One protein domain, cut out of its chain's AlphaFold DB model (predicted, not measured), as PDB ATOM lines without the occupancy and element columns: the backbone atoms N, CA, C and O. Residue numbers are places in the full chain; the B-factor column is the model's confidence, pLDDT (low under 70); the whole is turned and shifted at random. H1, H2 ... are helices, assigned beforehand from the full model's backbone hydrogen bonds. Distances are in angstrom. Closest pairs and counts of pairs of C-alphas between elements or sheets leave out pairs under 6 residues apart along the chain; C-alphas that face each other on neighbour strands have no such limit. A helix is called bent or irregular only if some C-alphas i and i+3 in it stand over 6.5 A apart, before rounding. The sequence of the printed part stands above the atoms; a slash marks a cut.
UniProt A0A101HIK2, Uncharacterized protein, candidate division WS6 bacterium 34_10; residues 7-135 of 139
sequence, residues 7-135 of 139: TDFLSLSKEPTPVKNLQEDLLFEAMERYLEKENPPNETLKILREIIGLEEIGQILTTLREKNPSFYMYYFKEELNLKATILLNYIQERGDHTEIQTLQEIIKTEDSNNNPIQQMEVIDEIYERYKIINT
ATOM      1  N   THR A   7     -37.013 -25.178  10.825       80.19
ATOM      2  CA  THR A   7     -35.638 -25.661  11.020       80.19
ATOM      3  C   THR A   7     -34.590 -24.558  10.884       80.19
ATOM      4  O   THR A   7     -33.660 -24.496  11.687       80.19
ATOM      5  N   ASP A   8     -34.738 -23.674   9.895       84.44
ATOM      6  CA  ASP A   8     -33.817 -22.554   9.686       84.44
ATOM      7  C   ASP A   8     -33.818 -21.608  10.894       84.44
ATOM      8  O   ASP A   8     -32.755 -21.155  11.323       84.44
ATOM      9  N   PHE A   9     -34.987 -21.346  11.484       85.88
ATOM     10  CA  PHE A   9     -35.117 -20.512  12.684       85.88
ATOM     11  C   PHE A   9     -34.508 -21.181  13.914       85.88
ATOM     12  O   PHE A   9     -33.784 -20.527  14.658       85.88
ATOM     13  N   LEU A  10     -34.725 -22.483  14.103       80.81
ATOM     14  CA  LEU A  10     -34.146 -23.231  15.226       80.81
ATOM     15  C   LEU A  10     -32.616 -23.260  15.207       80.81
ATOM     16  O   LEU A  10     -31.995 -23.379  16.255       80.81
ATOM     17  N   SER A  11     -31.973 -23.087  14.051       80.81
ATOM     18  CA  SER A  11     -30.511 -22.933  14.015       80.81
ATOM     19  C   SER A  11     -30.002 -21.709  14.799       80.81
ATOM     20  O   SER A  11     -28.819 -21.646  15.131       80.81
ATOM     21  N   LEU A  12     -30.882 -20.751  15.113       78.38
ATOM     22  CA  LEU A  12     -30.577 -19.598  15.956       78.38
ATOM     23  C   LEU A  12     -30.641 -19.920  17.457       78.38
ATOM     24  O   LEU A  12     -30.068 -19.170  18.248       78.38
ATOM     25  N   SER A  13     -31.314 -21.000  17.875       71.50
ATOM     26  CA  SER A  13     -31.384 -21.385  19.287       71.50
ATOM     27  C   SER A  13     -30.119 -22.122  19.723       71.50
ATOM     28  O   SER A  13     -29.630 -23.017  19.038       71.50
ATOM     29  N   LYS A  14     -29.595 -21.769  20.901       63.12
ATOM     30  CA  LYS A  14     -28.391 -22.391  21.484       63.12
ATOM     31  C   LYS A  14     -28.590 -23.852  21.890       63.12
ATOM     32  O   LYS A  14     -27.607 -24.576  22.024       63.12
ATOM     33  N   GLU A  15     -29.833 -24.277  22.098       58.59
ATOM     34  CA  GLU A  15     -30.152 -25.658  22.442       58.59
ATOM     35  C   GLU A  15     -30.513 -26.459  21.184       58.59
ATOM     36  O   GLU A  15     -31.341 -26.008  20.389       58.59
ATOM     37  N   PRO A  16     -29.913 -27.647  20.977       52.38
ATOM     38  CA  PRO A  16     -30.262 -28.518  19.866       52.38
ATOM     39  C   PRO A  16     -31.641 -29.137  20.120       52.38
ATOM     40  O   PRO A  16     -31.756 -30.225  20.682       52.38
ATOM     41  N   THR A  17     -32.705 -28.449  19.715       53.12
ATOM     42  CA  THR A  17     -34.045 -29.041  19.687       53.12
ATOM     43  C   THR A  17     -34.101 -30.062  18.543       53.12
ATOM     44  O   THR A  17     -33.723 -29.723  17.416       53.12
ATOM     45  N   PRO A  18     -34.546 -31.313  18.768       50.81
ATOM     46  CA  PRO A  18     -34.722 -32.289  17.697       50.81
ATOM     47  C   PRO A  18     -35.728 -31.780  16.653       50.81
ATOM     48  O   PRO A  18     -36.940 -31.830  16.833       50.81
ATOM     49  N   VAL A  19     -35.201 -31.280  15.537       50.66
ATOM     50  CA  VAL A  19     -35.928 -30.531  14.501       50.66
ATOM     51  C   VAL A  19     -37.104 -31.302  13.894       50.66
ATOM     52  O   VAL A  19     -38.128 -30.704  13.571       50.66
ATOM     53  N   LYS A  20     -36.953 -32.618  13.705       49.12
ATOM     54  CA  LYS A  20     -37.936 -33.436  12.981       49.12
ATOM     55  C   LYS A  20     -39.226 -33.640  13.781       49.12
ATOM     56  O   LYS A  20     -40.290 -33.678  13.184       49.12
ATOM     57  N   ASN A  21     -39.118 -33.675  15.108       61.41
ATOM     58  CA  ASN A  21     -40.277 -33.808  15.982       61.41
ATOM     59  C   ASN A  21     -40.988 -32.462  16.145       61.41
ATOM     60  O   ASN A  21     -42.200 -32.442  16.203       61.41
ATOM     61  N   LEU A  22     -40.287 -31.321  16.095       73.12
ATOM     62  CA  LEU A  22     -40.911 -30.040  16.444       73.12
ATOM     63  C   LEU A  22     -42.017 -29.583  15.477       73.12
ATOM     64  O   LEU A  22     -42.989 -28.978  15.915       73.12
ATOM     65  N   GLN A  23     -41.894 -29.836  14.168       79.50
ATOM     66  CA  GLN A  23     -42.950 -29.438  13.225       79.50
ATOM     67  C   GLN A  23     -44.193 -30.333  13.344       79.50
ATOM     68  O   GLN A  23     -45.311 -29.852  13.151       79.50
ATOM     69  N   GLU A  24     -43.988 -31.608  13.674       81.00
ATOM     70  CA  GLU A  24     -45.047 -32.573  13.972       81.00
ATOM     71  C   GLU A  24     -45.691 -32.255  15.329       81.00
ATOM     72  O   GLU A  24     -46.905 -32.101  15.393       81.00
ATOM     73  N   ASP A  25     -44.891 -32.040  16.374       83.00
ATOM     74  CA  ASP A  25     -45.322 -31.638  17.716       83.00
ATOM     75  C   ASP A  25     -46.148 -30.348  17.651       83.00
ATOM     76  O   ASP A  25     -47.272 -30.307  18.146       83.00
ATOM     77  N   LEU A  26     -45.660 -29.327  16.934       87.62
ATOM     78  CA  LEU A  26     -46.402 -28.087  16.704       87.62
ATOM     79  C   LEU A  26     -47.736 -28.344  15.994       87.62
ATOM     80  O   LEU A  26     -48.740 -27.720  16.328       87.62
ATOM     81  N   LEU A  27     -47.764 -29.238  15.001       88.88
ATOM     82  CA  LEU A  27     -48.995 -29.573  14.292       88.88
ATOM     83  C   LEU A  27     -50.007 -30.255  15.220       88.88
ATOM     84  O   LEU A  27     -51.191 -29.912  15.179       88.88
ATOM     85  N   PHE A  28     -49.557 -31.206  16.039       85.88
ATOM     86  CA  PHE A  28     -50.411 -31.919  16.983       85.88
ATOM     87  C   PHE A  28     -50.924 -30.994  18.089       85.88
ATOM     88  O   PHE A  28     -52.130 -30.969  18.326       85.88
ATOM     89  N   GLU A  29     -50.064 -30.164  18.678       87.69
ATOM     90  CA  GLU A  29     -50.470 -29.152  19.660       87.69
ATOM     91  C   GLU A  29     -51.458 -28.141  19.061       87.69
ATOM     92  O   GLU A  29     -52.487 -27.828  19.667       87.69
ATOM     93  N   ALA A  30     -51.189 -27.651  17.846       89.19
ATOM     94  CA  ALA A  30     -52.098 -26.748  17.149       89.19
ATOM     95  C   ALA A  30     -53.447 -27.421  16.882       89.19
ATOM     96  O   ALA A  30     -54.489 -26.777  17.005       89.19
ATOM     97  N   MET A  31     -53.450 -28.713  16.537       88.88
ATOM     98  CA  MET A  31     -54.685 -29.471  16.376       88.88
ATOM     99  C   MET A  31     -55.454 -29.552  17.689       88.88
ATOM    100  O   MET A  31     -56.633 -29.217  17.691       88.88
ATOM    101  N   GLU A  32     -54.826 -29.971  18.788       87.12
ATOM    102  CA  GLU A  32     -55.493 -30.078  20.090       87.12
ATOM    103  C   GLU A  32     -56.161 -28.754  20.479       87.12
ATOM    104  O   GLU A  32     -57.368 -28.717  20.724       87.12
ATOM    105  N   ARG A  33     -55.425 -27.641  20.388       86.69
ATOM    106  CA  ARG A  33     -55.961 -26.304  20.688       86.69
ATOM    107  C   ARG A  33     -57.064 -25.870  19.728       86.69
ATOM    108  O   ARG A  33     -58.038 -25.251  20.156       86.69
ATOM    109  N   TYR A  34     -56.938 -26.179  18.439       87.38
ATOM    110  CA  TYR A  34     -57.973 -25.885  17.447       87.38
ATOM    111  C   TYR A  34     -59.267 -26.646  17.753       87.38
ATOM    112  O   TYR A  34     -60.351 -26.066  17.711       87.38
ATOM    113  N   LEU A  35     -59.159 -27.930  18.105       85.81
ATOM    114  CA  LEU A  35     -60.304 -28.760  18.469       85.81
ATOM    115  C   LEU A  35     -60.995 -28.253  19.741       85.81
ATOM    116  O   LEU A  35     -62.225 -28.232  19.785       85.81
ATOM    117  N   GLU A  36     -60.226 -27.808  20.736       85.94
ATOM    118  CA  GLU A  36     -60.754 -27.234  21.978       85.94
ATOM    119  C   GLU A  36     -61.421 -25.868  21.772       85.94
ATOM    120  O   GLU A  36     -62.500 -25.618  22.310       85.94
ATOM    121  N   LYS A  37     -60.788 -24.977  20.999       84.44
ATOM    122  CA  LYS A  37     -61.221 -23.580  20.850       84.44
ATOM    123  C   LYS A  37     -62.360 -23.413  19.852       84.44
ATOM    124  O   LYS A  37     -63.317 -22.693  20.126       84.44
ATOM    125  N   GLU A  38     -62.246 -24.050  18.691       81.62
ATOM    126  CA  GLU A  38     -63.170 -23.837  17.572       81.62
ATOM    127  C   GLU A  38     -64.324 -24.846  17.570       81.62
ATOM    128  O   GLU A  38     -65.324 -24.618  16.892       81.62
ATOM    129  N   ASN A  39     -64.202 -25.949  18.327       82.00
ATOM    130  CA  ASN A  39     -65.180 -27.041  18.403       82.00
ATOM    131  C   ASN A  39     -65.775 -27.403  17.019       82.00
ATOM    132  O   ASN A  39     -66.983 -27.259  16.789       82.00
ATOM    133  N   PRO A  40     -64.927 -27.810  16.056       82.31
ATOM    134  CA  PRO A  40     -65.333 -27.957  14.666       82.31
ATOM    135  C   PRO A  40     -66.310 -29.134  14.470       82.31
ATOM    136  O   PRO A  40     -66.318 -30.088  15.252       82.31
ATOM    137  N   PRO A  41     -67.128 -29.122  13.400       85.25
ATOM    138  CA  PRO A  41     -68.114 -30.171  13.161       85.25
ATOM    139  C   PRO A  41     -67.462 -31.539  12.897       85.25
ATOM    140  O   PRO A  41     -66.333 -31.641  12.416       85.25
ATOM    141  N   ASN A  42     -68.211 -32.620  13.144       84.31
ATOM    142  CA  ASN A  42     -67.728 -34.005  13.014       84.31
ATOM    143  C   ASN A  42     -67.115 -34.343  11.643       84.31
ATOM    144  O   ASN A  42     -66.219 -35.179  11.555       84.31
ATOM    145  N   GLU A  43     -67.591 -33.710  10.573       84.12
ATOM    146  CA  GLU A  43     -67.042 -33.888   9.228       84.12
ATOM    147  C   GLU A  43     -65.609 -33.342   9.124       84.12
ATOM    148  O   GLU A  43     -64.726 -34.015   8.596       84.12
ATOM    149  N   THR A  44     -65.341 -32.188   9.740       82.69
ATOM    150  CA  THR A  44     -63.997 -31.615   9.866       82.69
ATOM    151  C   THR A  44     -63.087 -32.517  10.701       82.69
ATOM    152  O   THR A  44     -61.947 -32.755  10.310       82.69
ATOM    153  N   LEU A  45     -63.592 -33.093  11.800       82.56
ATOM    154  CA  LEU A  45     -62.839 -34.069  12.605       82.56
ATOM    155  C   LEU A  45     -62.445 -35.305  11.790       82.56
ATOM    156  O   LEU A  45     -61.332 -35.814  11.924       82.56
ATOM    157  N   LYS A  46     -63.355 -35.798  10.944       85.50
ATOM    158  CA  LYS A  46     -63.094 -36.947  10.075       85.50
ATOM    159  C   LYS A  46     -61.999 -36.630   9.054       85.50
ATOM    160  O   LYS A  46     -61.057 -37.408   8.934       85.50
ATOM    161  N   ILE A  47     -62.086 -35.474   8.395       85.38
ATOM    162  CA  ILE A  47     -61.076 -34.999   7.438       85.38
ATOM    163  C   ILE A  47     -59.704 -34.874   8.116       85.38
ATOM    164  O   ILE A  47     -58.716 -35.369   7.584       85.38
ATOM    165  N   LEU A  48     -59.633 -34.267   9.306       84.19
ATOM    166  CA  LEU A  48     -58.372 -34.119  10.043       84.19
ATOM    167  C   LEU A  48     -57.736 -35.475  10.382       84.19
ATOM    168  O   LEU A  48     -56.541 -35.655  10.165       84.19
ATOM    169  N   ARG A  49     -58.531 -36.452  10.838       83.88
ATOM    170  CA  ARG A  49     -58.046 -37.814  11.133       83.88
ATOM    171  C   ARG A  49     -57.503 -38.530   9.900       83.88
ATOM    172  O   ARG A  49     -56.483 -39.200   9.998       83.88
ATOM    173  N   GLU A  50     -58.172 -38.397   8.756       85.94
ATOM    174  CA  GLU A  50     -57.705 -38.983   7.491       85.94
ATOM    175  C   GLU A  50     -56.369 -38.376   7.051       85.94
ATOM    176  O   GLU A  50     -55.482 -39.097   6.599       85.94
ATOM    177  N   ILE A  51     -56.209 -37.060   7.210       83.88
ATOM    178  CA  ILE A  51     -55.005 -36.343   6.779       83.88
ATOM    179  C   ILE A  51     -53.816 -36.626   7.702       83.88
ATOM    180  O   ILE A  51     -52.700 -36.786   7.223       83.88
ATOM    181  N   ILE A  52     -54.040 -36.732   9.010       80.00
ATOM    182  CA  ILE A  52     -52.984 -37.035   9.989       80.00
ATOM    183  C   ILE A  52     -52.481 -38.477   9.878       80.00
ATOM    184  O   ILE A  52     -51.369 -38.771  10.302       80.00
ATOM    185  N   GLY A  53     -53.259 -39.372   9.268       79.38
ATOM    186  CA  GLY A  53     -52.812 -40.728   8.951       79.38
ATOM    187  C   GLY A  53     -51.751 -40.813   7.844       79.38
ATOM    188  O   GLY A  53     -51.309 -41.918   7.536       79.38
ATOM    189  N   LEU A  54     -51.366 -39.694   7.219       81.88
ATOM    190  CA  LEU A  54     -50.266 -39.639   6.252       81.88
ATOM    191  C   LEU A  54     -48.907 -39.690   6.974       81.88
ATOM    192  O   LEU A  54     -48.763 -39.184   8.079       81.88
ATOM    193  N   GLU A  55     -47.889 -40.275   6.339       77.12
ATOM    194  CA  GLU A  55     -46.583 -40.526   6.982       77.12
ATOM    195  C   GLU A  55     -45.594 -39.351   6.892       77.12
ATOM    196  O   GLU A  55     -44.569 -39.352   7.569       77.12
ATOM    197  N   GLU A  56     -45.861 -38.354   6.042       84.69
ATOM    198  CA  GLU A  56     -44.928 -37.257   5.771       84.69
ATOM    199  C   GLU A  56     -45.557 -35.890   6.064       84.69
ATOM    200  O   GLU A  56     -46.545 -35.499   5.437       84.69
ATOM    201  N   ILE A  57     -44.922 -35.109   6.948       82.69
ATOM    202  CA  ILE A  57     -45.394 -33.775   7.353       82.69
ATOM    203  C   ILE A  57     -45.631 -32.827   6.168       82.69
ATOM    204  O   ILE A  57     -46.620 -32.098   6.141       82.69
ATOM    205  N   GLY A  58     -44.790 -32.876   5.130       82.69
ATOM    206  CA  GLY A  58     -44.975 -32.066   3.922       82.69
ATOM    207  C   GLY A  58     -46.276 -32.391   3.177       82.69
ATOM    208  O   GLY A  58     -46.982 -31.487   2.717       82.69
ATOM    209  N   GLN A  59     -46.637 -33.677   3.108       87.31
ATOM    210  CA  GLN A  59     -47.887 -34.138   2.499       87.31
ATOM    211  C   GLN A  59     -49.091 -33.790   3.375       87.31
ATOM    212  O   GLN A  59     -50.113 -33.340   2.849       87.31
ATOM    213  N   ILE A  60     -48.953 -33.930   4.699       88.81
ATOM    214  CA  ILE A  60     -49.967 -33.516   5.675       88.81
ATOM    215  C   ILE A  60     -50.304 -32.036   5.479       88.81
ATOM    216  O   ILE A  60     -51.458 -31.699   5.225       88.81
ATOM    217  N   LEU A  61     -49.306 -31.149   5.518       88.31
ATOM    218  CA  LEU A  61     -49.515 -29.701   5.412       88.31
ATOM    219  C   LEU A  61     -50.093 -29.284   4.056       88.31
ATOM    220  O   LEU A  61     -50.962 -28.410   3.998       88.31
ATOM    221  N   THR A  62     -49.655 -29.926   2.969       90.06
ATOM    222  CA  THR A  62     -50.211 -29.686   1.627       90.06
ATOM    223  C   THR A  62     -51.685 -30.087   1.574       90.06
ATOM    224  O   THR A  62     -52.529 -29.297   1.158       90.06
ATOM    225  N   THR A  63     -52.018 -31.274   2.085       90.69
ATOM    226  CA  THR A  63     -53.395 -31.781   2.087       90.69
ATOM    227  C   THR A  63     -54.298 -30.971   3.021       90.69
ATOM    228  O   THR A  63     -55.448 -30.701   2.678       90.69
ATOM    229  N   LEU A  64     -53.793 -30.536   4.181       90.81
ATOM    230  CA  LEU A  64     -54.511 -29.648   5.099       90.81
ATOM    231  C   LEU A  64     -54.866 -28.327   4.428       90.81
ATOM    232  O   LEU A  64     -56.006 -27.887   4.531       90.81
ATOM    233  N   ARG A  65     -53.926 -27.717   3.699       90.56
ATOM    234  CA  ARG A  65     -54.181 -26.471   2.969       90.56
ATOM    235  C   ARG A  65     -55.345 -26.609   1.986       90.56
ATOM    236  O   ARG A  65     -56.132 -25.678   1.848       90.56
ATOM    237  N   GLU A  66     -55.455 -27.752   1.317       91.12
ATOM    238  CA  GLU A  66     -56.493 -28.004   0.312       91.12
ATOM    239  C   GLU A  66     -57.839 -28.400   0.929       91.12
ATOM    240  O   GLU A  66     -58.883 -27.892   0.525       91.12
ATOM    241  N   LYS A  67     -57.827 -29.318   1.902       90.62
ATOM    242  CA  LYS A  67     -59.043 -29.952   2.436       90.62
ATOM    243  C   LYS A  67     -59.573 -29.312   3.715       90.62
ATOM    244  O   LYS A  67     -60.741 -29.503   4.044       90.62
ATOM    245  N   ASN A  68     -58.738 -28.583   4.452       89.00
ATOM    246  CA  ASN A  68     -59.124 -27.880   5.671       89.00
ATOM    247  C   ASN A  68     -58.323 -26.571   5.842       89.00
ATOM    248  O   ASN A  68     -57.484 -26.456   6.746       89.00
ATOM    249  N   PRO A  69     -58.576 -25.565   4.982       89.38
ATOM    250  CA  PRO A  69     -57.833 -24.307   4.989       89.38
ATOM    251  C   PRO A  69     -57.955 -23.545   6.315       89.38
ATOM    252  O   PRO A  69     -57.031 -22.827   6.686       89.38
ATOM    253  N   SER A  70     -59.058 -23.724   7.051       87.56
ATOM    254  CA  SER A  70     -59.260 -23.109   8.366       87.56
ATOM    255  C   SER A  70     -58.247 -23.622   9.387       87.56
ATOM    256  O   SER A  70     -57.552 -22.822  10.011       87.56
ATOM    257  N   PHE A  71     -58.106 -24.947   9.518       89.31
ATOM    258  CA  PHE A  71     -57.090 -25.516  10.404       89.31
ATOM    259  C   PHE A  71     -55.673 -25.225   9.901       89.31
ATOM    260  O   PHE A  71     -54.799 -24.888  10.692       89.31
ATOM    261  N   TYR A  72     -55.449 -25.282   8.585       90.38
ATOM    262  CA  TYR A  72     -54.155 -24.918   8.014       90.38
ATOM    263  C   TYR A  72     -53.743 -23.485   8.388       90.38
ATOM    264  O   TYR A  72     -52.598 -23.258   8.769       90.38
ATOM    265  N   MET A  73     -54.668 -22.523   8.320       88.81
ATOM    266  CA  MET A  73     -54.397 -21.135   8.704       88.81
ATOM    267  C   MET A  73     -54.143 -20.991  10.208       88.81
ATOM    268  O   MET A  73     -53.278 -20.214  10.608       88.81
ATOM    269  N   TYR A  74     -54.858 -21.760  11.033       88.88
ATOM    270  CA  TYR A  74     -54.610 -21.820  12.472       88.88
ATOM    271  C   TYR A  74     -53.187 -22.315  12.768       88.88
ATOM    272  O   TYR A  74     -52.415 -21.616  13.416       88.88
ATOM    273  N   TYR A  75     -52.806 -23.469  12.210       90.38
ATOM    274  CA  TYR A  75     -51.446 -24.005  12.311       90.38
ATOM    275  C   TYR A  75     -50.394 -23.002  11.821       90.38
ATOM    276  O   TYR A  75     -49.381 -22.784  12.478       90.38
ATOM    277  N   PHE A  76     -50.642 -22.356  10.679       89.62
ATOM    278  CA  PHE A  76     -49.712 -21.394  10.099       89.62
ATOM    279  C   PHE A  76     -49.481 -20.179  11.011       89.62
ATOM    280  O   PHE A  76     -48.369 -19.658  11.075       89.62
ATOM    281  N   LYS A  77     -50.508 -19.753  11.759       88.56
ATOM    282  CA  LYS A  77     -50.378 -18.710  12.783       88.56
ATOM    283  C   LYS A  77     -49.530 -19.176  13.971       88.56
ATOM    284  O   LYS A  77     -48.680 -18.420  14.434       88.56
ATOM    285  N   GLU A  78     -49.710 -20.412  14.430       88.00
ATOM    286  CA  GLU A  78     -48.870 -20.976  15.496       88.00
ATOM    287  C   GLU A  78     -47.399 -21.085  15.047       88.00
ATOM    288  O   GLU A  78     -46.494 -20.699  15.789       88.00
ATOM    289  N   GLU A  79     -47.145 -21.507  13.801       89.75
ATOM    290  CA  GLU A  79     -45.791 -21.542  13.223       89.75
ATOM    291  C   GLU A  79     -45.160 -20.144  13.154       89.75
ATOM    292  O   GLU A  79     -44.001 -19.961  13.534       89.75
ATOM    293  N   LEU A  80     -45.922 -19.143  12.704       90.44
ATOM    294  CA  LEU A  80     -45.493 -17.744  12.667       90.44
ATOM    295  C   LEU A  80     -45.092 -17.237  14.060       90.44
ATOM    296  O   LEU A  80     -44.011 -16.665  14.218       90.44
ATOM    297  N   ASN A  81     -45.938 -17.470  15.065       88.50
ATOM    298  CA  ASN A  81     -45.694 -17.053  16.446       88.50
ATOM    299  C   ASN A  81     -44.419 -17.684  17.013       88.50
ATOM    300  O   ASN A  81     -43.619 -17.005  17.665       88.50
ATOM    301  N   LEU A  82     -44.201 -18.971  16.736       88.00
ATOM    302  CA  LEU A  82     -43.001 -19.675  17.168       88.00
ATOM    303  C   LEU A  82     -41.742 -19.093  16.511       88.00
ATOM    304  O   LEU A  82     -40.779 -18.778  17.211       88.00
ATOM    305  N   LYS A  83     -41.761 -18.871  15.189       90.06
ATOM    306  CA  LYS A  83     -40.640 -18.244  14.464       90.06
ATOM    307  C   LYS A  83     -40.323 -16.848  15.000       90.06
ATOM    308  O   LYS A  83     -39.159 -16.543  15.261       90.06
ATOM    309  N   ALA A  84     -41.349 -16.027  15.224       90.12
ATOM    310  CA  ALA A  84     -41.199 -14.694  15.798       90.12
ATOM    311  C   ALA A  84     -40.596 -14.738  17.210       90.12
ATOM    312  O   ALA A  84     -39.712 -13.944  17.527       90.12
ATOM    313  N   THR A  85     -41.018 -15.697  18.038       88.31
ATOM    314  CA  THR A  85     -40.501 -15.883  19.405       88.31
ATOM    315  C   THR A  85     -39.034 -16.304  19.406       88.31
ATOM    316  O   THR A  85     -38.232 -15.736  20.147       88.31
ATOM    317  N   ILE A  86     -38.654 -17.259  18.550       87.69
ATOM    318  CA  ILE A  86     -37.257 -17.689  18.399       87.69
ATOM    319  C   ILE A  86     -36.381 -16.498  17.994       87.69
ATOM    320  O   ILE A  86     -35.335 -16.259  18.598       87.69
ATOM    321  N   LEU A  87     -36.829 -15.728  17.001       88.50
ATOM    322  CA  LEU A  87     -36.095 -14.572  16.502       88.50
ATOM    323  C   LEU A  87     -35.996 -13.453  17.545       88.50
ATOM    324  O   LEU A  87     -34.937 -12.851  17.699       88.50
ATOM    325  N   LEU A  88     -37.064 -13.215  18.310       88.81
ATOM    326  CA  LEU A  88     -37.080 -12.240  19.398       88.81
ATOM    327  C   LEU A  88     -36.052 -12.600  20.473       88.81
ATOM    328  O   LEU A  88     -35.235 -11.753  20.835       88.81
ATOM    329  N   ASN A  89     -36.060 -13.851  20.940       87.00
ATOM    330  CA  ASN A  89     -35.102 -14.336  21.932       87.00
ATOM    331  C   ASN A  89     -33.666 -14.189  21.416       87.00
ATOM    332  O   ASN A  89     -32.800 -13.661  22.111       87.00
ATOM    333  N   TYR A  90     -33.432 -14.585  20.163       86.62
ATOM    334  CA  TYR A  90     -32.133 -14.466  19.516       86.62
ATOM    335  C   TYR A  90     -31.613 -13.018  19.484       86.62
ATOM    336  O   TYR A  90     -30.464 -12.751  19.834       86.62
ATOM    337  N   ILE A  91     -32.460 -12.070  19.084       86.19
ATOM    338  CA  ILE A  91     -32.122 -10.645  18.984       86.19
ATOM    339  C   ILE A  91     -31.865 -10.040  20.373       86.19
ATOM    340  O   ILE A  91     -30.879  -9.325  20.568       86.19
ATOM    341  N   GLN A  92     -32.699 -10.388  21.358       85.94
ATOM    342  CA  GLN A  92     -32.555  -9.935  22.743       85.94
ATOM    343  C   GLN A  92     -31.233 -10.375  23.372       85.94
ATOM    344  O   GLN A  92     -30.569  -9.564  24.016       85.94
ATOM    345  N   GLU A  93     -30.807 -11.622  23.150       85.25
ATOM    346  CA  GLU A  93     -29.522 -12.124  23.654       85.25
ATOM    347  C   GLU A  93     -28.311 -11.350  23.113       85.25
ATOM    348  O   GLU A  93     -27.241 -11.366  23.724       85.25
ATOM    349  N   ARG A  94     -28.464 -10.666  21.975       82.44
ATOM    350  CA  ARG A  94     -27.411  -9.857  21.349       82.44
ATOM    351  C   ARG A  94     -27.455  -8.384  21.737       82.44
ATOM    352  O   ARG A  94     -26.556  -7.644  21.350       82.44
ATOM    353  N   GLY A  95     -28.472  -7.965  22.489       79.44
ATOM    354  CA  GLY A  95     -28.662  -6.569  22.878       79.44
ATOM    355  C   GLY A  95     -29.053  -5.647  21.720       79.44
ATOM    356  O   GLY A  95     -28.913  -4.433  21.844       79.44
ATOM    357  N   ASP A  96     -29.529  -6.199  20.600       79.38
ATOM    358  CA  ASP A  96     -30.127  -5.409  19.526       79.38
ATOM    359  C   ASP A  96     -31.622  -5.225  19.823       79.38
ATOM    360  O   ASP A  96     -32.324  -6.164  20.192       79.38
ATOM    361  N   HIS A  97     -32.112  -3.994  19.724       81.56
ATOM    362  CA  HIS A  97     -33.496  -3.646  20.050       81.56
ATOM    363  C   HIS A  97     -34.310  -3.208  18.830       81.56
ATOM    364  O   HIS A  97     -35.488  -2.887  18.976       81.56
ATOM    365  N   THR A  98     -33.707  -3.226  17.639       82.31
ATOM    366  CA  THR A  98     -34.272  -2.632  16.419       82.31
ATOM    367  C   THR A  98     -35.602  -3.270  16.016       82.31
ATOM    368  O   THR A  98     -36.525  -2.567  15.626       82.31
ATOM    369  N   GLU A  99     -35.730  -4.590  16.172       86.94
ATOM    370  CA  GLU A  99     -36.889  -5.355  15.683       86.94
ATOM    371  C   GLU A  99     -37.783  -5.894  16.807       86.94
ATOM    372  O   GLU A  99     -38.773  -6.580  16.552       86.94
ATOM    373  N   ILE A 100     -37.460  -5.588  18.070       86.00
ATOM    374  CA  ILE A 100     -38.186  -6.136  19.227       86.00
ATOM    375  C   ILE A 100     -39.657  -5.734  19.190       86.00
ATOM    376  O   ILE A 100     -40.518  -6.576  19.437       86.00
ATOM    377  N   GLN A 101     -39.952  -4.469  18.881       86.81
ATOM    378  CA  GLN A 101     -41.332  -3.994  18.846       86.81
ATOM    379  C   GLN A 101     -42.127  -4.696  17.739       86.81
ATOM    380  O   GLN A 101     -43.194  -5.235  18.024       86.81
ATOM    381  N   THR A 102     -41.576  -4.780  16.525       86.88
ATOM    382  CA  THR A 102     -42.185  -5.482  15.385       86.88
ATOM    383  C   THR A 102     -42.508  -6.938  15.729       86.88
ATOM    384  O   THR A 102     -43.625  -7.406  15.517       86.88
ATOM    385  N   LEU A 103     -41.554  -7.660  16.326       86.81
ATOM    386  CA  LEU A 103     -41.737  -9.063  16.707       86.81
ATOM    387  C   LEU A 103     -42.760  -9.230  17.829       86.81
ATOM    388  O   LEU A 103     -43.592 -10.134  17.777       86.81
ATOM    389  N   GLN A 104     -42.745  -8.343  18.824       87.19
ATOM    390  CA  GLN A 104     -43.746  -8.351  19.886       87.19
ATOM    391  C   GLN A 104     -45.148  -8.051  19.359       87.19
ATOM    392  O   GLN A 104     -46.103  -8.641  19.856       87.19
ATOM    393  N   GLU A 105     -45.294  -7.158  18.382       87.00
ATOM    394  CA  GLU A 105     -46.581  -6.865  17.748       87.00
ATOM    395  C   GLU A 105     -47.112  -8.080  16.983       87.00
ATOM    396  O   GLU A 105     -48.282  -8.424  17.155       87.00
ATOM    397  N   ILE A 106     -46.252  -8.782  16.234       86.38
ATOM    398  CA  ILE A 106     -46.602 -10.032  15.538       86.38
ATOM    399  C   ILE A 106     -47.055 -11.108  16.537       86.38
ATOM    400  O   ILE A 106     -48.122 -11.686  16.357       86.38
ATOM    401  N   ILE A 107     -46.311 -11.316  17.630       83.88
ATOM    402  CA  ILE A 107     -46.653 -12.311  18.666       83.88
ATOM    403  C   ILE A 107     -47.955 -11.945  19.398       83.88
ATOM    404  O   ILE A 107     -48.756 -12.818  19.727       83.88
ATOM    405  N   LYS A 108     -48.178 -10.655  19.683       77.19
ATOM    406  CA  LYS A 108     -49.346 -10.172  20.441       77.19
ATOM    407  C   LYS A 108     -50.617 -10.059  19.604       77.19
ATOM    408  O   LYS A 108     -51.682  -9.849  20.187       77.19
ATOM    409  N   THR A 109     -50.552 -10.154  18.272       64.12
ATOM    410  CA  THR A 109     -51.763 -10.017  17.456       64.12
ATOM    411  C   THR A 109     -52.621 -11.287  17.515       64.12
ATOM    412  O   THR A 109     -52.541 -12.190  16.681       64.12
ATOM    413  N   GLU A 110     -53.542 -11.337  18.478       56.25
ATOM    414  CA  GLU A 110     -54.759 -12.149  18.340       56.25
ATOM    415  C   GLU A 110     -55.716 -11.557  17.289       56.25
ATOM    416  O   GLU A 110     -56.552 -12.279  16.748       56.25
ATOM    417  N   ASP A 111     -55.540 -10.271  16.963       49.81
ATOM    418  CA  ASP A 111     -56.492  -9.460  16.215       49.81
ATOM    419  C   ASP A 111     -56.465  -9.684  14.692       49.81
ATOM    420  O   ASP A 111     -55.424  -9.715  14.034       49.81
ATOM    421  N   SER A 112     -57.667  -9.818  14.141       47.75
ATOM    422  CA  SER A 112     -58.009 -10.358  12.813       47.75
ATOM    423  C   SER A 112     -57.626  -9.513  11.585       47.75
ATOM    424  O   SER A 112     -57.898  -9.926  10.459       47.75
ATOM    425  N   ASN A 113     -56.993  -8.349  11.765       52.38
ATOM    426  CA  ASN A 113     -56.703  -7.423  10.661       52.38
ATOM    427  C   ASN A 113     -55.333  -7.619  10.001       52.38
ATOM    428  O   ASN A 113     -55.104  -7.066   8.925       52.38
ATOM    429  N   ASN A 114     -54.438  -8.405  10.601       65.38
ATOM    430  CA  ASN A 114     -53.130  -8.682  10.015       65.38
ATOM    431  C   ASN A 114     -53.141 -10.040   9.313       65.38
ATOM    432  O   ASN A 114     -53.489 -11.059   9.904       65.38
ATOM    433  N   ASN A 115     -52.761 -10.053   8.035       82.38
ATOM    434  CA  ASN A 115     -52.685 -11.272   7.242       82.38
ATOM    435  C   ASN A 115     -51.441 -12.080   7.670       82.38
ATOM    436  O   ASN A 115     -50.325 -11.594   7.454       82.38
ATOM    437  N   PRO A 116     -51.588 -13.309   8.211       85.56
ATOM    438  CA  PRO A 116     -50.451 -14.120   8.656       85.56
ATOM    439  C   PRO A 116     -49.398 -14.340   7.564       85.56
ATOM    440  O   PRO A 116     -48.216 -14.496   7.854       85.56
ATOM    441  N   ILE A 117     -49.809 -14.326   6.290       85.50
ATOM    442  CA  ILE A 117     -48.899 -14.477   5.148       85.50
ATOM    443  C   ILE A 117     -47.953 -13.277   5.048       85.50
ATOM    444  O   ILE A 117     -46.756 -13.472   4.876       85.50
ATOM    445  N   GLN A 118     -48.474 -12.056   5.202       86.81
ATOM    446  CA  GLN A 118     -47.661 -10.834   5.176       86.81
ATOM    447  C   GLN A 118     -46.740 -10.762   6.395       86.81
ATOM    448  O   GLN A 118     -45.582 -10.377   6.282       86.81
ATOM    449  N   GLN A 119     -47.226 -11.181   7.566       89.56
ATOM    450  CA  GLN A 119     -46.392 -11.235   8.765       89.56
ATOM    451  C   GLN A 119     -45.252 -12.249   8.619       89.56
ATOM    452  O   GLN A 119     -44.138 -11.969   9.049       89.56
ATOM    453  N   MET A 120     -45.490 -13.391   7.966       90.75
ATOM    454  CA  MET A 120     -44.430 -14.358   7.670       90.75
ATOM    455  C   MET A 120     -43.349 -13.761   6.762       90.75
ATOM    456  O   MET A 120     -42.172 -14.002   7.000       90.75
ATOM    457  N   GLU A 121     -43.724 -12.947   5.771       90.88
ATOM    458  CA  GLU A 121     -42.757 -12.245   4.913       90.88
ATOM    459  C   GLU A 121     -41.876 -11.289   5.731       90.88
ATOM    460  O   GLU A 121     -40.656 -11.310   5.589       90.88
ATOM    461  N   VAL A 122     -42.463 -10.536   6.667       90.69
ATOM    462  CA  VAL A 122     -41.706  -9.673   7.593       90.69
ATOM    463  C   VAL A 122     -40.757 -10.493   8.474       90.69
ATOM    464  O   VAL A 122     -39.595 -10.124   8.647       90.69
ATOM    465  N   ILE A 123     -41.218 -11.625   9.013       91.62
ATOM    466  CA  ILE A 123     -40.380 -12.529   9.814       91.62
ATOM    467  C   ILE A 123     -39.214 -13.091   8.990       91.62
ATOM    468  O   ILE A 123     -38.082 -13.114   9.479       91.62
ATOM    469  N   ASP A 124     -39.464 -13.494   7.744       91.88
ATOM    470  CA  ASP A 124     -38.431 -13.979   6.826       91.88
ATOM    471  C   ASP A 124     -37.395 -12.885   6.509       91.88
ATOM    472  O   ASP A 124     -36.193 -13.161   6.502       91.88
ATOM    473  N   GLU A 125     -37.826 -11.637   6.299       91.19
ATOM    474  CA  GLU A 125     -36.928 -10.499   6.063       91.19
ATOM    475  C   GLU A 125     -36.036 -10.196   7.271       91.19
ATOM    476  O   GLU A 125     -34.830  -9.976   7.117       91.19
ATOM    477  N   ILE A 126     -36.609 -10.188   8.479       90.75
ATOM    478  CA  ILE A 126     -35.837  -9.977   9.706       90.75
ATOM    479  C   ILE A 126     -34.826 -11.118   9.859       90.75
ATOM    480  O   ILE A 126     -33.634 -10.864  10.049       90.75
ATOM    481  N   TYR A 127     -35.263 -12.372   9.709       90.56
ATOM    482  CA  TYR A 127     -34.379 -13.534   9.785       90.56
ATOM    483  C   TYR A 127     -33.214 -13.437   8.791       90.56
ATOM    484  O   TYR A 127     -32.065 -13.668   9.173       90.56
ATOM    485  N   GLU A 128     -33.473 -13.041   7.543       90.44
ATOM    486  CA  GLU A 128     -32.438 -12.874   6.519       90.44
ATOM    487  C   GLU A 128     -31.391 -11.826   6.917       90.44
ATOM    488  O   GLU A 128     -30.191 -12.095   6.810       90.44
ATOM    489  N   ARG A 129     -31.814 -10.674   7.462       86.00
ATOM    490  CA  ARG A 129     -30.891  -9.641   7.969       86.00
ATOM    491  C   ARG A 129     -29.962 -10.198   9.050       86.00
ATOM    492  O   ARG A 129     -28.744 -10.030   8.957       86.00
ATOM    493  N   TYR A 130     -30.505 -10.912  10.036       82.44
ATOM    494  CA  TYR A 130     -29.695 -11.474  11.123       82.44
ATOM    495  C   TYR A 130     -28.839 -12.662  10.677       82.44
ATOM    496  O   TYR A 130     -27.703 -12.794  11.132       82.44
ATOM    497  N   LYS A 131     -29.310 -13.490   9.739       77.12
ATOM    498  CA  LYS A 131     -28.512 -14.564   9.134       77.12
ATOM    499  C   LYS A 131     -27.286 -14.014   8.402       77.12
ATOM    500  O   LYS A 131     -26.189 -14.537   8.588       77.12
ATOM    501  N   ILE A 132     -27.443 -12.939   7.624       61.66
ATOM    502  CA  ILE A 132     -26.338 -12.303   6.888       61.66
ATOM    503  C   ILE A 132     -25.296 -11.726   7.855       61.66
ATOM    504  O   ILE A 132     -24.109 -12.010   7.694       61.66
ATOM    505  N   ILE A 133     -25.722 -11.017   8.908       58.12
ATOM    506  CA  ILE A 133     -24.816 -10.440   9.924       58.12
ATOM    507  C   ILE A 133     -23.925 -11.516  10.582       58.12
ATOM    508  O   ILE A 133     -22.791 -11.235  10.954       58.12
ATOM    509  N   ASN A 134     -24.393 -12.763  10.675       55.59
ATOM    510  CA  ASN A 134     -23.650 -13.877  11.279       55.59
ATOM    511  C   ASN A 134     -22.690 -14.621  10.358       55.59
ATOM    512  O   ASN A 134     -21.917 -15.451  10.833       55.59
ATOM    513  N   THR A 135     -22.764 -14.377   9.054       51.81
ATOM    514  CA  THR A 135     -21.919 -15.061   8.062       51.81
ATOM    515  C   THR A 135     -20.716 -14.231   7.635       51.81
ATOM    516  O   THR A 135     -19.848 -14.744   6.932       51.81
TER     517      THR A 135
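This is residues 7 to 135 of the 139 residues of an uncharacterized protein of candidate division WS6 bacterium 34_10 (UniProt A0A101HIK2). A long helix, H5, is the core of an all-helix domain, with helices packed along it and a small lobe, the hairpin of H3 and H4, at its beginning. Alongside its later part lie H6 and H7, with the short H1 packed on it too; at its beginning H2 crosses it steeply and the hairpin of H3 and H4 forms the other lobe, joined to H5 through H4. The printed part has 129 residues with seven named helices, H1 to H7 in order along the chain, and no named strand; its class is all helix. It is compact, with a radius of gyration of the C-alphas of 16.0 A, and spans 49 by 32 by 21 A.

H5, residues 69 to 93, is the longest helix at 36.0 A, from C-alpha 69 at (-57.833, -24.307, 4.989) to C-alpha 93 at (-29.522, -12.124, 23.654). H2, residues 19 to 38, measures 28.2 A; it is neither bent nor irregular, but only just: C-alphas 20 and 23 are 6.4 A apart. H7, residues 116 to 133, measures 25.9 A and ends at C-alpha 133 at (-24.816, -10.440, 9.924). H3 is residues 42 to 52, H4 residues 57 to 67, H6 residues 100 to 108 and H1 residues 7 to 10.

H5 is the hub, touching five helices. Its residues 81 to 92 touch H6, a helical hairpin at a shallow tilt of 30 degrees, opposite ways; the closest C-alphas, of Asn 81 and Ile 107, are 5.3 A apart. Its residues 76 to 87 touch H7 at a shallow tilt of 29 degrees, the same way, closest at the C-alphas of Leu 80 and Met 120, 6.1 A. H6 and H7 are close but not clearly touching. H1 touches residues 83 to 87 of H5, the C-alphas of Phe 9 and Lys 83 being closest at 6.2 A. Residues 26 to 34 of H2 touch residues 71 to 79 of H5 at a steep tilt of 55 degrees, opposite ways, closest at the C-alphas of Ala 30 and Tyr 75, 5.6 A. H4 touches residues 71 to 73 of H5 at a steep tilt of 47 degrees, opposite ways, closest at the C-alphas of Arg 65 and Tyr 72, 5.3 A. H3 and H4 form a helical hairpin at a shallow tilt of 28 degrees, closest at the C-alphas of Ile 51 and Ile 60, 5.9 A. H2 and H3 are near each other; H3 and H7, for instance, are apart. Every O i to N i+4 pair is within hydrogen-bond range in H3, H4, H5, H6 and H7, and 14 of 16 in H2; H1 is too short for such a pair.

The C-alphas farthest apart, of Asn 42 and Thr 135, are 49.8 A apart. The printed part has no cut and no long link. Its mean pLDDT is 81.6; residues 14 to 21, 109 to 114 and 132 to 135 are under 70.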